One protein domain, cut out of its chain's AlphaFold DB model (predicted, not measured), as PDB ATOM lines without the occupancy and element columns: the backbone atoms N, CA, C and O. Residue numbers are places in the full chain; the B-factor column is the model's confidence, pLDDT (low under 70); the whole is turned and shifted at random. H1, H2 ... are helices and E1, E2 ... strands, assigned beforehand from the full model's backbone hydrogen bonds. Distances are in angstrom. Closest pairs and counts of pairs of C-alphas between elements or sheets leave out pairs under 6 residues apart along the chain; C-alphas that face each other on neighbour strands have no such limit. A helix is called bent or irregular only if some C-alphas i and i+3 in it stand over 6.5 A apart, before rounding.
ATOM      1  N   ASP A 121      23.252 -19.294   1.347       94.06
ATOM      2  CA  ASP A 121      23.553 -18.700   0.044       94.06
ATOM      3  C   ASP A 121      25.053 -18.486  -0.191       94.06
ATOM      4  O   ASP A 121      25.512 -18.567  -1.332       94.06
ATOM      5  N   CYS A 122      25.824 -18.210   0.861       95.00
ATOM      6  CA  CYS A 122      27.261 -17.981   0.762       95.00
ATOM      7  C   CYS A 122      28.081 -19.273   0.756       95.00
ATOM      8  O   CYS A 122      29.044 -19.384  -0.002       95.00
ATOM      9  N   ASP A 123      27.757 -20.212   1.639       93.88
ATOM     10  CA  ASP A 123      28.503 -21.441   1.879       93.88
ATOM     11  C   ASP A 123      27.536 -22.579   2.196       93.88
ATOM     12  O   ASP A 123      27.290 -22.939   3.350       93.88
ATOM     13  N   PHE A 124      26.977 -23.138   1.124       91.19
ATOM     14  CA  PHE A 124      26.025 -24.235   1.219       91.19
ATOM     15  C   PHE A 124      26.647 -25.493   1.843       91.19
ATOM     16  O   PHE A 124      25.925 -26.281   2.448       91.19
ATOM     17  N   LEU A 125      27.964 -25.700   1.707       91.44
ATOM     18  CA  LEU A 125      28.653 -26.865   2.268       91.44
ATOM     19  C   LEU A 125      28.731 -26.758   3.788       91.44
ATOM     20  O   LEU A 125      28.427 -27.728   4.485       91.44
ATOM     21  N   LEU A 126      29.095 -25.577   4.299       93.56
ATOM     22  CA  LEU A 126      29.044 -25.305   5.729       93.56
ATOM     23  C   LEU A 126      27.608 -25.421   6.245       93.56
ATOM     24  O   LEU A 126      27.400 -26.122   7.230       93.56
ATOM     25  N   ASP A 127      26.625 -24.801   5.582       94.62
ATOM     26  CA  ASP A 127      25.220 -24.894   6.009       94.62
ATOM     27  C   ASP A 127      24.754 -26.348   6.093       94.62
ATOM     28  O   ASP A 127      24.282 -26.776   7.141       94.62
ATOM     29  N   THR A 128      24.977 -27.131   5.031       94.25
ATOM     30  CA  THR A 128      24.599 -28.552   4.971       94.25
ATOM     31  C   THR A 128      25.196 -29.320   6.145       94.25
ATOM     32  O   THR A 128      24.482 -30.026   6.853       94.25
ATOM     33  N   ARG A 129      26.490 -29.127   6.419       94.81
ATOM     34  CA  ARG A 129      27.166 -29.762   7.557       94.81
ATOM     35  C   ARG A 129      26.544 -29.362   8.894       94.81
ATOM     36  O   ARG A 129      26.332 -30.216   9.749       94.81
ATOM     37  N   LEU A 130      26.246 -28.078   9.091       95.88
ATOM     38  CA  LEU A 130      25.625 -27.593  10.323       95.88
ATOM     39  C   LEU A 130      24.194 -28.125  10.497       95.88
ATOM     40  O   LEU A 130      23.798 -28.418  11.625       95.88
ATOM     41  N   GLN A 131      23.430 -28.279   9.409       96.44
ATOM     42  CA  GLN A 131      22.103 -28.900   9.452       96.44
ATOM     43  C   GLN A 131      22.184 -30.391   9.792       96.44
ATOM     44  O   GLN A 131      21.394 -30.854  10.614       96.44
ATOM     45  N   GLU A 132      23.154 -31.130   9.246       96.50
ATOM     46  CA  GLU A 132      23.360 -32.539   9.609       96.50
ATOM     47  C   GLU A 132      23.729 -32.690  11.090       96.50
ATOM     48  O   GLU A 132      23.068 -33.439  11.807       96.50
ATOM     49  N   LEU A 133      24.674 -31.890  11.600       95.81
ATOM     50  CA  LEU A 133      25.012 -31.873  13.033       95.81
ATOM     51  C   LEU A 133      23.809 -31.546  13.929       95.81
ATOM     52  O   LEU A 133      23.733 -32.005  15.067       95.81
ATOM     53  N   LYS A 134      22.871 -30.732  13.435       95.75
ATOM     54  CA  LYS A 134      21.637 -30.394  14.148       95.75
ATOM     55  C   LYS A 134      20.620 -31.538  14.128       95.75
ATOM     56  O   LYS A 134      19.859 -31.675  15.086       95.75
ATOM     57  N   ARG A 135      20.571 -32.301  13.032       96.31
ATOM     58  CA  ARG A 135      19.644 -33.422  12.812       96.31
ATOM     59  C   ARG A 135      20.024 -34.648  13.639       96.31
ATOM     60  O   ARG A 135      19.126 -35.352  14.092       96.31
ATOM     61  N   LEU A 136      21.321 -34.878  13.841       95.12
ATOM     62  CA  LEU A 136      21.851 -35.981  14.642       95.12
ATOM     63  C   LEU A 136      21.443 -35.809  16.115       95.12
ATOM     64  O   LEU A 136      21.906 -34.911  16.827       95.12
ATOM     65  N   GLY A 137      20.485 -36.637  16.532       92.31
ATOM     66  CA  GLY A 137      19.906 -36.638  17.875       92.31
ATOM     67  C   GLY A 137      20.432 -37.754  18.776       92.31
ATOM     68  O   GLY A 137      20.261 -37.650  19.988       92.31
ATOM     69  N   ASP A 138      21.058 -38.770  18.189       96.06
ATOM     70  CA  ASP A 138      21.720 -39.875  18.874       96.06
ATOM     71  C   ASP A 138      23.229 -39.591  19.006       96.06
ATOM     72  O   ASP A 138      23.825 -38.984  18.113       96.06
ATOM     73  N   GLU A 139      23.823 -39.953  20.146       95.56
ATOM     74  CA  GLU A 139      25.231 -39.654  20.450       95.56
ATOM     75  C   GLU A 139      26.190 -40.570  19.676       95.56
ATOM     76  O   GLU A 139      27.190 -40.076  19.156       95.56
ATOM     77  N   ASP A 140      25.847 -41.850  19.501       95.88
ATOM     78  CA  ASP A 140      26.682 -42.803  18.764       95.88
ATOM     79  C   ASP A 140      26.714 -42.444  17.265       95.88
ATOM     80  O   ASP A 140      27.789 -42.367  16.662       95.88
ATOM     81  N   GLU A 141      25.553 -42.126  16.669       95.94
ATOM     82  CA  GLU A 141      25.472 -41.646  15.277       95.94
ATOM     83  C   GLU A 141      26.242 -40.329  15.070       95.94
ATOM     84  O   GLU A 141      26.843 -40.092  14.015       95.94
ATOM     85  N   PHE A 142      26.220 -39.440  16.068       96.75
ATOM     86  CA  PHE A 142      26.945 -38.175  16.019       96.75
ATOM     87  C   PHE A 142      28.459 -38.382  16.048       96.75
ATOM     88  O   PHE A 142      29.167 -37.785  15.232       96.75
ATOM     89  N   ASP A 143      28.950 -39.215  16.961       95.19
ATOM     90  CA  ASP A 143      30.377 -39.484  17.116       95.19
ATOM     91  C   ASP A 143      30.945 -40.200  15.879       95.19
ATOM     92  O   ASP A 143      32.033 -39.843  15.410       95.19
ATOM     93  N   GLU A 144      30.190 -41.128  15.273       96.12
ATOM     94  CA  GLU A 144      30.555 -41.748  13.991       96.12
ATOM     95  C   GLU A 144      30.673 -40.698  12.875       96.12
ATOM     96  O   GLU A 144      31.683 -40.646  12.164       96.12
ATOM     97  N   TYR A 145      29.683 -39.805  12.755       96.12
ATOM     98  CA  TYR A 145      29.697 -38.735  11.758       96.12
ATOM     99  C   TYR A 145      30.880 -37.774  11.951       96.12
ATOM    100  O   TYR A 145      31.559 -37.421  10.979       96.12
ATOM    101  N   VAL A 146      31.150 -37.360  13.193       95.25
ATOM    102  CA  VAL A 146      32.277 -36.490  13.552       95.25
ATOM    103  C   VAL A 146      33.610 -37.140  13.198       95.25
ATOM    104  O   VAL A 146      34.462 -36.472  12.604       95.25
ATOM    105  N   LEU A 147      33.786 -38.425  13.513       95.12
ATOM    106  CA  LEU A 147      35.008 -39.167  13.212       95.12
ATOM    107  C   LEU A 147      35.214 -39.318  11.700       95.12
ATOM    108  O   LEU A 147      36.304 -39.045  11.198       95.12
ATOM    109  N   GLN A 148      34.161 -39.688  10.964       95.62
ATOM    110  CA  GLN A 148      34.206 -39.870   9.511       95.62
ATOM    111  C   GLN A 148      34.586 -38.579   8.768       95.62
ATOM    112  O   GLN A 148      35.296 -38.626   7.764       95.62
ATOM    113  N   HIS A 149      34.123 -37.426   9.260       93.94
ATOM    114  CA  HIS A 149      34.339 -36.122   8.625       93.94
ATOM    115  C   HIS A 149      35.461 -35.298   9.278       93.94
ATOM    116  O   HIS A 149      35.710 -34.172   8.843       93.94
ATOM    117  N   GLY A 150      36.130 -35.834  10.306       93.19
ATOM    118  CA  GLY A 150      37.225 -35.171  11.017       93.19
ATOM    119  C   GLY A 150      36.821 -33.838  11.654       93.19
ATOM    120  O   GLY A 150      37.556 -32.859  11.539       93.19
ATOM    121  N   LEU A 151      35.635 -33.763  12.264       93.19
ATOM    122  CA  LEU A 151      35.098 -32.503  12.783       93.19
ATOM    123  C   LEU A 151      35.692 -32.154  14.149       93.19
ATOM    124  O   LEU A 151      35.592 -32.909  15.113       93.19
ATOM    125  N   THR A 152      36.264 -30.962  14.236       92.38
ATOM    126  CA  THR A 152      36.924 -30.434  15.433       92.38
ATOM    127  C   THR A 152      36.302 -29.104  15.858       92.38
ATOM    128  O   THR A 152      35.393 -28.576  15.211       92.38
ATOM    129  N   TYR A 153      36.820 -28.501  16.930       90.50
ATOM    130  CA  TYR A 153      36.470 -27.137  17.348       90.50
ATOM    131  C   TYR A 153      37.150 -26.053  16.496       90.50
ATOM    132  O   TYR A 153      37.541 -25.001  17.010       90.50
ATOM    133  N   SER A 154      37.285 -26.278  15.192       90.88
ATOM    134  CA  SER A 154      37.778 -25.294  14.236       90.88
ATOM    135  C   SER A 154      36.910 -25.244  12.980       90.88
ATOM    136  O   SER A 154      36.064 -26.104  12.718       90.88
ATOM    137  N   MET A 155      37.063 -24.159  12.226       91.62
ATOM    138  CA  MET A 155      36.468 -23.980  10.908       91.62
ATOM    139  C   MET A 155      37.396 -23.150  10.025       91.62
ATOM    140  O   MET A 155      38.173 -22.338  10.529       91.62
ATOM    141  N   HIS A 156      37.277 -23.303   8.710       92.31
ATOM    142  CA  HIS A 156      37.960 -22.418   7.773       92.31
ATOM    143  C   HIS A 156      37.183 -21.106   7.599       92.31
ATOM    144  O   HIS A 156      35.960 -21.105   7.388       92.31
ATOM    145  N   THR A 157      37.904 -19.988   7.678       92.94
ATOM    146  CA  THR A 157      37.393 -18.667   7.297       92.94
ATOM    147  C   THR A 157      37.187 -18.601   5.784       92.94
ATOM    148  O   THR A 157      37.668 -19.448   5.027       92.94
ATOM    149  N   LEU A 158      36.512 -17.559   5.308       93.38
ATOM    150  CA  LEU A 158      36.380 -17.273   3.875       93.38
ATOM    151  C   LEU A 158      37.722 -17.050   3.151       93.38
ATOM    152  O   LEU A 158      37.760 -17.104   1.925       93.38
ATOM    153  N   LEU A 159      38.811 -16.813   3.891       92.31
ATOM    154  CA  LEU A 159      40.170 -16.683   3.356       92.31
ATOM    155  C   LEU A 159      40.963 -17.999   3.408       92.31
ATOM    156  O   LEU A 159      42.121 -18.029   3.006       92.31
ATOM    157  N   GLY A 160      40.353 -19.081   3.901       91.44
ATOM    158  CA  GLY A 160      40.970 -20.404   4.020       91.44
ATOM    159  C   GLY A 160      41.754 -20.633   5.315       91.44
ATOM    160  O   GLY A 160      42.190 -21.755   5.569       91.44
ATOM    161  N   GLU A 161      41.899 -19.615   6.163       91.50
ATOM    162  CA  GLU A 161      42.592 -19.732   7.450       91.50
ATOM    163  C   GLU A 161      41.791 -20.609   8.419       91.50
ATOM    164  O   GLU A 161      40.575 -20.454   8.544       91.50
ATOM    165  N   GLU A 162      42.459 -21.516   9.129       91.56
ATOM    166  CA  GLU A 162      41.822 -22.285  10.196       91.56
ATOM    167  C   GLU A 162      41.636 -21.402  11.435       91.56
ATOM    168  O   GLU A 162      42.576 -20.782  11.937       91.56
ATOM    169  N   ARG A 163      40.407 -21.349  11.947       88.94
ATOM    170  CA  ARG A 163      40.051 -20.567  13.126       88.94
ATOM    171  C   ARG A 163      39.334 -21.431  14.144       88.94
ATOM    172  O   ARG A 163      38.369 -22.121  13.822       88.94
ATOM    173  N   ALA A 164      39.782 -21.345  15.393       89.25
ATOM    174  CA  ALA A 164      39.113 -21.997  16.507       89.25
ATOM    175  C   ALA A 164      37.711 -21.403  16.719       89.25
ATOM    176  O   ALA A 164      37.531 -20.180  16.750       89.25
ATOM    177  N   VAL A 165      36.726 -22.277  16.900       85.12
ATOM    178  CA  VAL A 165      35.356 -21.908  17.247       85.12
ATOM    179  C   VAL A 165      35.261 -21.803  18.777       85.12
ATOM    180  O   VAL A 165      35.689 -22.730  19.471       85.12
ATOM    181  N   PRO A 166      34.737 -20.694  19.338       78.62
ATOM    182  CA  PRO A 166      34.614 -20.528  20.785       78.62
ATOM    183  C   PRO A 166      33.848 -21.675  21.451       78.62
ATOM    184  O   PRO A 166      32.793 -22.087  20.969       78.62
ATOM    185  N   ARG A 167      34.366 -22.152  22.587       75.12
ATOM    186  CA  ARG A 167      33.798 -23.268  23.358       75.12
ATOM    187  C   ARG A 167      33.136 -22.790  24.652       75.12
ATOM    188  O   ARG A 167      33.538 -21.747  25.178       75.12
ATOM    189  N   PRO A 168      32.179 -23.552  25.204       69.94
ATOM    190  CA  PRO A 168      31.729 -23.365  26.580       69.94
ATOM    191  C   PRO A 168      32.899 -23.493  27.573       69.94
ATOM    192  O   PRO A 168      33.847 -24.249  27.351       69.94
ATOM    193  N   ALA A 169      32.854 -22.734  28.670       60.44
ATOM    194  CA  ALA A 169      33.903 -22.751  29.689       60.44
ATOM    195  C   ALA A 169      33.991 -24.138  30.360       60.44
ATOM    196  O   ALA A 169      32.997 -24.611  30.905       60.44
ATOM    197  N   GLY A 170      35.173 -24.773  30.328       58.44
ATOM    198  CA  GLY A 170      35.433 -26.074  30.970       58.44
ATOM    199  C   GLY A 170      36.010 -27.173  30.063       58.44
ATOM    200  O   GLY A 170      36.434 -28.204  30.575       58.44
ATOM    201  N   ALA A 171      36.077 -26.968  28.742       60.44
ATOM    202  CA  ALA A 171      36.694 -27.923  27.815       60.44
ATOM    203  C   ALA A 171      38.236 -27.823  27.842       60.44
ATOM    204  O   ALA A 171      38.801 -26.802  27.446       60.44
ATOM    205  N   SER A 172      38.916 -28.874  28.313       57.28
ATOM    206  CA  SER A 172      40.379 -28.932  28.503       57.28
ATOM    207  C   SER A 172      41.188 -29.201  27.233       57.28
ATOM    208  O   SER A 172      42.388 -28.936  27.211       57.28
ATOM    209  N   ASP A 173      40.559 -29.720  26.180       66.12
ATOM    210  CA  ASP A 173      41.296 -30.217  25.014       66.12
ATOM    211  C   ASP A 173      41.659 -29.076  24.041       66.12
ATOM    212  O   ASP A 173      41.157 -27.962  24.171       66.12
ATOM    213  N   GLY A 174      42.560 -29.284  23.081       71.00
ATOM    214  CA  GLY A 174      42.930 -28.250  22.097       71.00
ATOM    215  C   GLY A 174      41.831 -27.963  21.051       71.00
ATOM    216  O   GLY A 174      40.822 -28.666  21.008       71.00
ATOM    217  N   PRO A 175      42.015 -26.971  20.152       73.06
ATOM    218  CA  PRO A 175      41.076 -26.693  19.050       73.06
ATOM    219  C   PRO A 175      40.936 -27.861  18.055       73.06
ATOM    220  O   PRO A 175      39.922 -27.964  17.374       73.06
ATOM    221  N   HIS A 176      41.923 -28.760  18.014       82.00
ATOM    222  CA  HIS A 176      41.932 -29.964  17.176       82.00
ATOM    223  C   HIS A 176      41.290 -31.191  17.842       82.00
ATOM    224  O   HIS A 176      41.350 -32.286  17.294       82.00
ATOM    225  N   ALA A 177      40.703 -31.038  19.031       87.19
ATOM    226  CA  ALA A 177      39.914 -32.105  19.634       87.19
ATOM    227  C   ALA A 177      38.635 -32.347  18.824       87.19
ATOM    228  O   ALA A 177      38.062 -31.396  18.283       87.19
ATOM    229  N   LEU A 178      38.190 -33.605  18.774       91.56
ATOM    230  CA  LEU A 178      36.937 -33.970  18.120       91.56
ATOM    231  C   LEU A 178      35.756 -33.259  18.790       91.56
ATOM    232  O   LEU A 178      35.704 -33.112  20.016       91.56
ATOM    233  N   LEU A 179      34.820 -32.797  17.964       92.19
ATOM    234  CA  LEU A 179      33.599 -32.152  18.429       92.19
ATOM    235  C   LEU A 179      32.757 -33.150  19.236       92.19
ATOM    236  O   LEU A 179      32.537 -34.269  18.795       92.19
ATOM    237  N   ARG A 180      32.262 -32.739  20.407       91.75
ATOM    238  CA  ARG A 180      31.463 -33.597  21.295       91.75
ATOM    239  C   ARG A 180      29.974 -33.356  21.085       91.75
ATOM    240  O   ARG A 180      29.559 -32.213  20.870       91.75
ATOM    241  N   PHE A 181      29.159 -34.396  21.255       93.44
ATOM    242  CA  PHE A 181      27.702 -34.299  21.124       93.44
ATOM    243  C   PHE A 181      27.087 -33.216  22.025       93.44
ATOM    244  O   PHE A 181      26.201 -32.469  21.592       93.44
ATOM    245  N   ALA A 182      27.595 -33.074  23.255       91.69
ATOM    246  CA  ALA A 182      27.166 -32.053  24.214       91.69
ATOM    247  C   ALA A 182      27.385 -30.609  23.715       91.69
ATOM    248  O   ALA A 182      26.598 -29.716  24.033       91.69
ATOM    249  N   ASP A 183      28.410 -30.383  22.890       90.94
ATOM    250  CA  ASP A 183      28.812 -29.058  22.411       90.94
ATOM    251  C   ASP A 183      28.207 -28.696  21.044       90.94
ATOM    252  O   ASP A 183      28.346 -27.557  20.587       90.94
ATOM    253  N   ARG A 184      27.485 -29.620  20.389       93.19
ATOM    254  CA  ARG A 184      27.007 -29.460  19.001       93.19
ATOM    255  C   ARG A 184      26.225 -28.169  18.758       93.19
ATOM    256  O   ARG A 184      26.482 -27.457  17.792       93.19
ATOM    257  N   HIS A 185      25.306 -27.811  19.657       93.44
ATOM    258  CA  HIS A 185      24.472 -26.610  19.505       93.44
ATOM    259  C   HIS A 185      25.281 -25.325  19.686       93.44
ATOM    260  O   HIS A 185      25.053 -24.341  18.979       93.44
ATOM    261  N   ALA A 186      26.245 -25.338  20.611       92.38
ATOM    262  CA  ALA A 186      27.158 -24.221  20.818       92.38
ATOM    263  C   ALA A 186      28.069 -24.035  19.596       92.38
ATOM    264  O   ALA A 186      28.196 -22.912  19.107       92.38
ATOM    265  N   TYR A 187      28.605 -25.132  19.053       93.25
ATOM    266  CA  TYR A 187      29.398 -25.129  17.824       93.25
ATOM    267  C   TYR A 187      28.599 -24.597  16.631       93.25
ATOM    268  O   TYR A 187      29.048 -23.659  15.979       93.25
ATOM    269  N   ILE A 188      27.384 -25.107  16.386       95.00
ATOM    270  CA  ILE A 188      26.519 -24.649  15.285       95.00
ATOM    271  C   ILE A 188      26.265 -23.143  15.380       95.00
ATOM    272  O   ILE A 188      26.415 -22.416  14.393       95.00
ATOM    273  N   LYS A 189      25.913 -22.652  16.575       94.88
ATOM    274  CA  LYS A 189      25.669 -21.226  16.812       94.88
ATOM    275  C   LYS A 189      26.927 -20.392  16.563       94.88
ATOM    276  O   LYS A 189      26.843 -19.352  15.913       94.88
ATOM    277  N   ALA A 190      28.073 -20.836  17.070       93.31
ATOM    278  CA  ALA A 190      29.332 -20.115  16.961       93.31
ATOM    279  C   ALA A 190      29.878 -20.106  15.523       93.31
ATOM    280  O   ALA A 190      30.258 -19.044  15.036       93.31
ATOM    281  N   ALA A 191      29.831 -21.234  14.810       94.75
ATOM    282  CA  ALA A 191      30.226 -21.332  13.406       94.75
ATOM    283  C   ALA A 191      29.322 -20.481  12.496       94.75
ATOM    284  O   ALA A 191      29.811 -19.736  11.644       94.75
ATOM    285  N   THR A 192      28.004 -20.516  12.734       95.88
ATOM    286  CA  THR A 192      27.044 -19.650  12.028       95.88
ATOM    287  C   THR A 192      27.368 -18.179  12.266       95.88
ATOM    288  O   THR A 192      27.486 -17.401  11.320       95.88
ATOM    289  N   HIS A 193      27.545 -17.792  13.531       94.56
ATOM    290  CA  HIS A 193      27.860 -16.417  13.899       94.56
ATOM    291  C   HIS A 193      29.168 -15.939  13.264       94.56
ATOM    292  O   HIS A 193      29.199 -14.851  12.697       94.56
ATOM    293  N   GLN A 194      30.216 -16.764  13.303       93.56
ATOM    294  CA  GLN A 194      31.513 -16.443  12.719       93.56
ATOM    295  C   GLN A 194      31.406 -16.184  11.213       93.56
ATOM    296  O   GLN A 194      31.915 -15.173  10.730       93.56
ATOM    297  N   ARG A 195      30.683 -17.030  10.465       95.25
ATOM    298  CA  ARG A 195      30.516 -16.818   9.021       95.25
ATOM    299  C   ARG A 195      29.710 -15.557   8.702       95.25
ATOM    300  O   ARG A 195      30.078 -14.807   7.799       95.25
ATOM    301  N   LEU A 196      28.634 -15.299   9.446       96.25
ATOM    302  CA  LEU A 196      27.845 -14.075   9.279       96.25
ATOM    303  C   LEU A 196      28.648 -12.821   9.649       96.25
ATOM    304  O   LEU A 196      28.494 -11.791   8.995       96.25
ATOM    305  N   LEU A 197      29.532 -12.905  10.647       94.19
ATOM    306  CA  LEU A 197      30.424 -11.812  11.026       94.19
ATOM    307  C   LEU A 197      31.385 -11.461   9.883       94.19
ATOM    308  O   LEU A 197      31.485 -10.285   9.530       94.19
ATOM    309  N   GLU A 198      32.018 -12.464   9.266       95.12
ATOM    310  CA  GLU A 198      32.903 -12.270   8.108       95.12
ATOM    311  C   GLU A 198      32.167 -11.608   6.929       95.12
ATOM    312  O   GLU A 198      32.686 -10.665   6.333       95.12
ATOM    313  N   LEU A 199      30.927 -12.024   6.645       96.00
ATOM    314  CA  LEU A 199      30.087 -11.407   5.608       96.00
ATOM    315  C   LEU A 199      29.639  -9.983   5.948       96.00
ATOM    316  O   LEU A 199      29.453  -9.161   5.051       96.00
ATOM    317  N   SER A 200      29.421  -9.694   7.232       94.94
ATOM    318  CA  SER A 200      28.878  -8.410   7.681       94.94
ATOM    319  C   SER A 200      29.883  -7.264   7.664       94.94
ATOM    320  O   SER A 200      29.444  -6.120   7.622       94.94
TER     321      SER A 200
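This is residues 121 to 200 of the 355 residues of the protein "HECT domain-containing protein" of Monosiga brevicollis (UniProt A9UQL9). A small hairpin of two strands, E1 and E2, sits near the long helix H3, next to its residues 187 to 195, while H1 packs on another side of H3, side by side with it and running opposite ways. H2 folds back from the end of H1 and meets the first residue of H3 near one end of the body, and a long loop, residues 165 to 180, leads from the hairpin back to the beginning of H3. The printed part has 80 residues, with three named helices and two named strands in the order H1 H2 E1 E2 H3; the sheet, in the order E1 - E2, is antiparallel, and the class is mostly helix. The whole is compact, with a radius of gyration of the C-alphas of 12.2 A, and the C-alphas span 35 by 27 by 19 A.

E1, residues 154 to 156, and E2, residues 162 to 164, are antiparallel neighbours and form a hairpin, with 146 degrees between their directions. N 155 and O 163 are 2.9 A apart and N 163 and O 155 are 2.8 A apart, both within hydrogen-bond range. The closest C-alphas of E1 and H3, residues 181 to 200, are those of Met 155 and Ala 191, 7.2 A apart. H1, residues 124 to 135, touches H3 with residues 130 to 134 alone, at a shallow tilt of 26 degrees, opposite ways; their closest C-alphas, of Leu 130 and Ile 188, are 5.8 A apart. H2, residues 139 to 149, only just touches H3, with 3 pairs of C-alphas within 8 A, and of H3 residue 181 alone takes part; the closest C-alphas, of Glu 139 and Phe 181, are 5.9 A apart. H2 and H3 run the same way at a steep tilt of 47 degrees. H1 and H2 are close but not clearly touching, with the C-alphas of Leu 133 and Phe 142 the closest at 7.2 A. H1 is apart from E1 and from E2, and H2 is apart from E2. In H1 and H2 every O i to N i+4 pair is within hydrogen-bond range; in H3 14 of 16 are.

E1 begins at C-alpha 154, at (37.778, -25.294, 14.236), and is 7.1 A long; E2 is 6.9 A long. H3 is 29.2 A long and ends at C-alpha 200, at (28.878, -8.410, 7.681). It is irregular: C-alphas 182 and 185 are 7.7 A apart. H1 begins at C-alpha 124, at (26.025, -24.235, 1.219), and is 16.1 A long; H2 is 15.3 A long.

The two C-alphas farthest apart, those of Asp 140 and Ser 200, are 36.2 A apart. The printed part has no cut. The link from E2 to H3, 16 residues, is long; the links H1 to H2, H2 to E1 and E1 to E2 are tight. The mean pLDDT of the printed part is 90.2, and residues 168 to 173 are under 70.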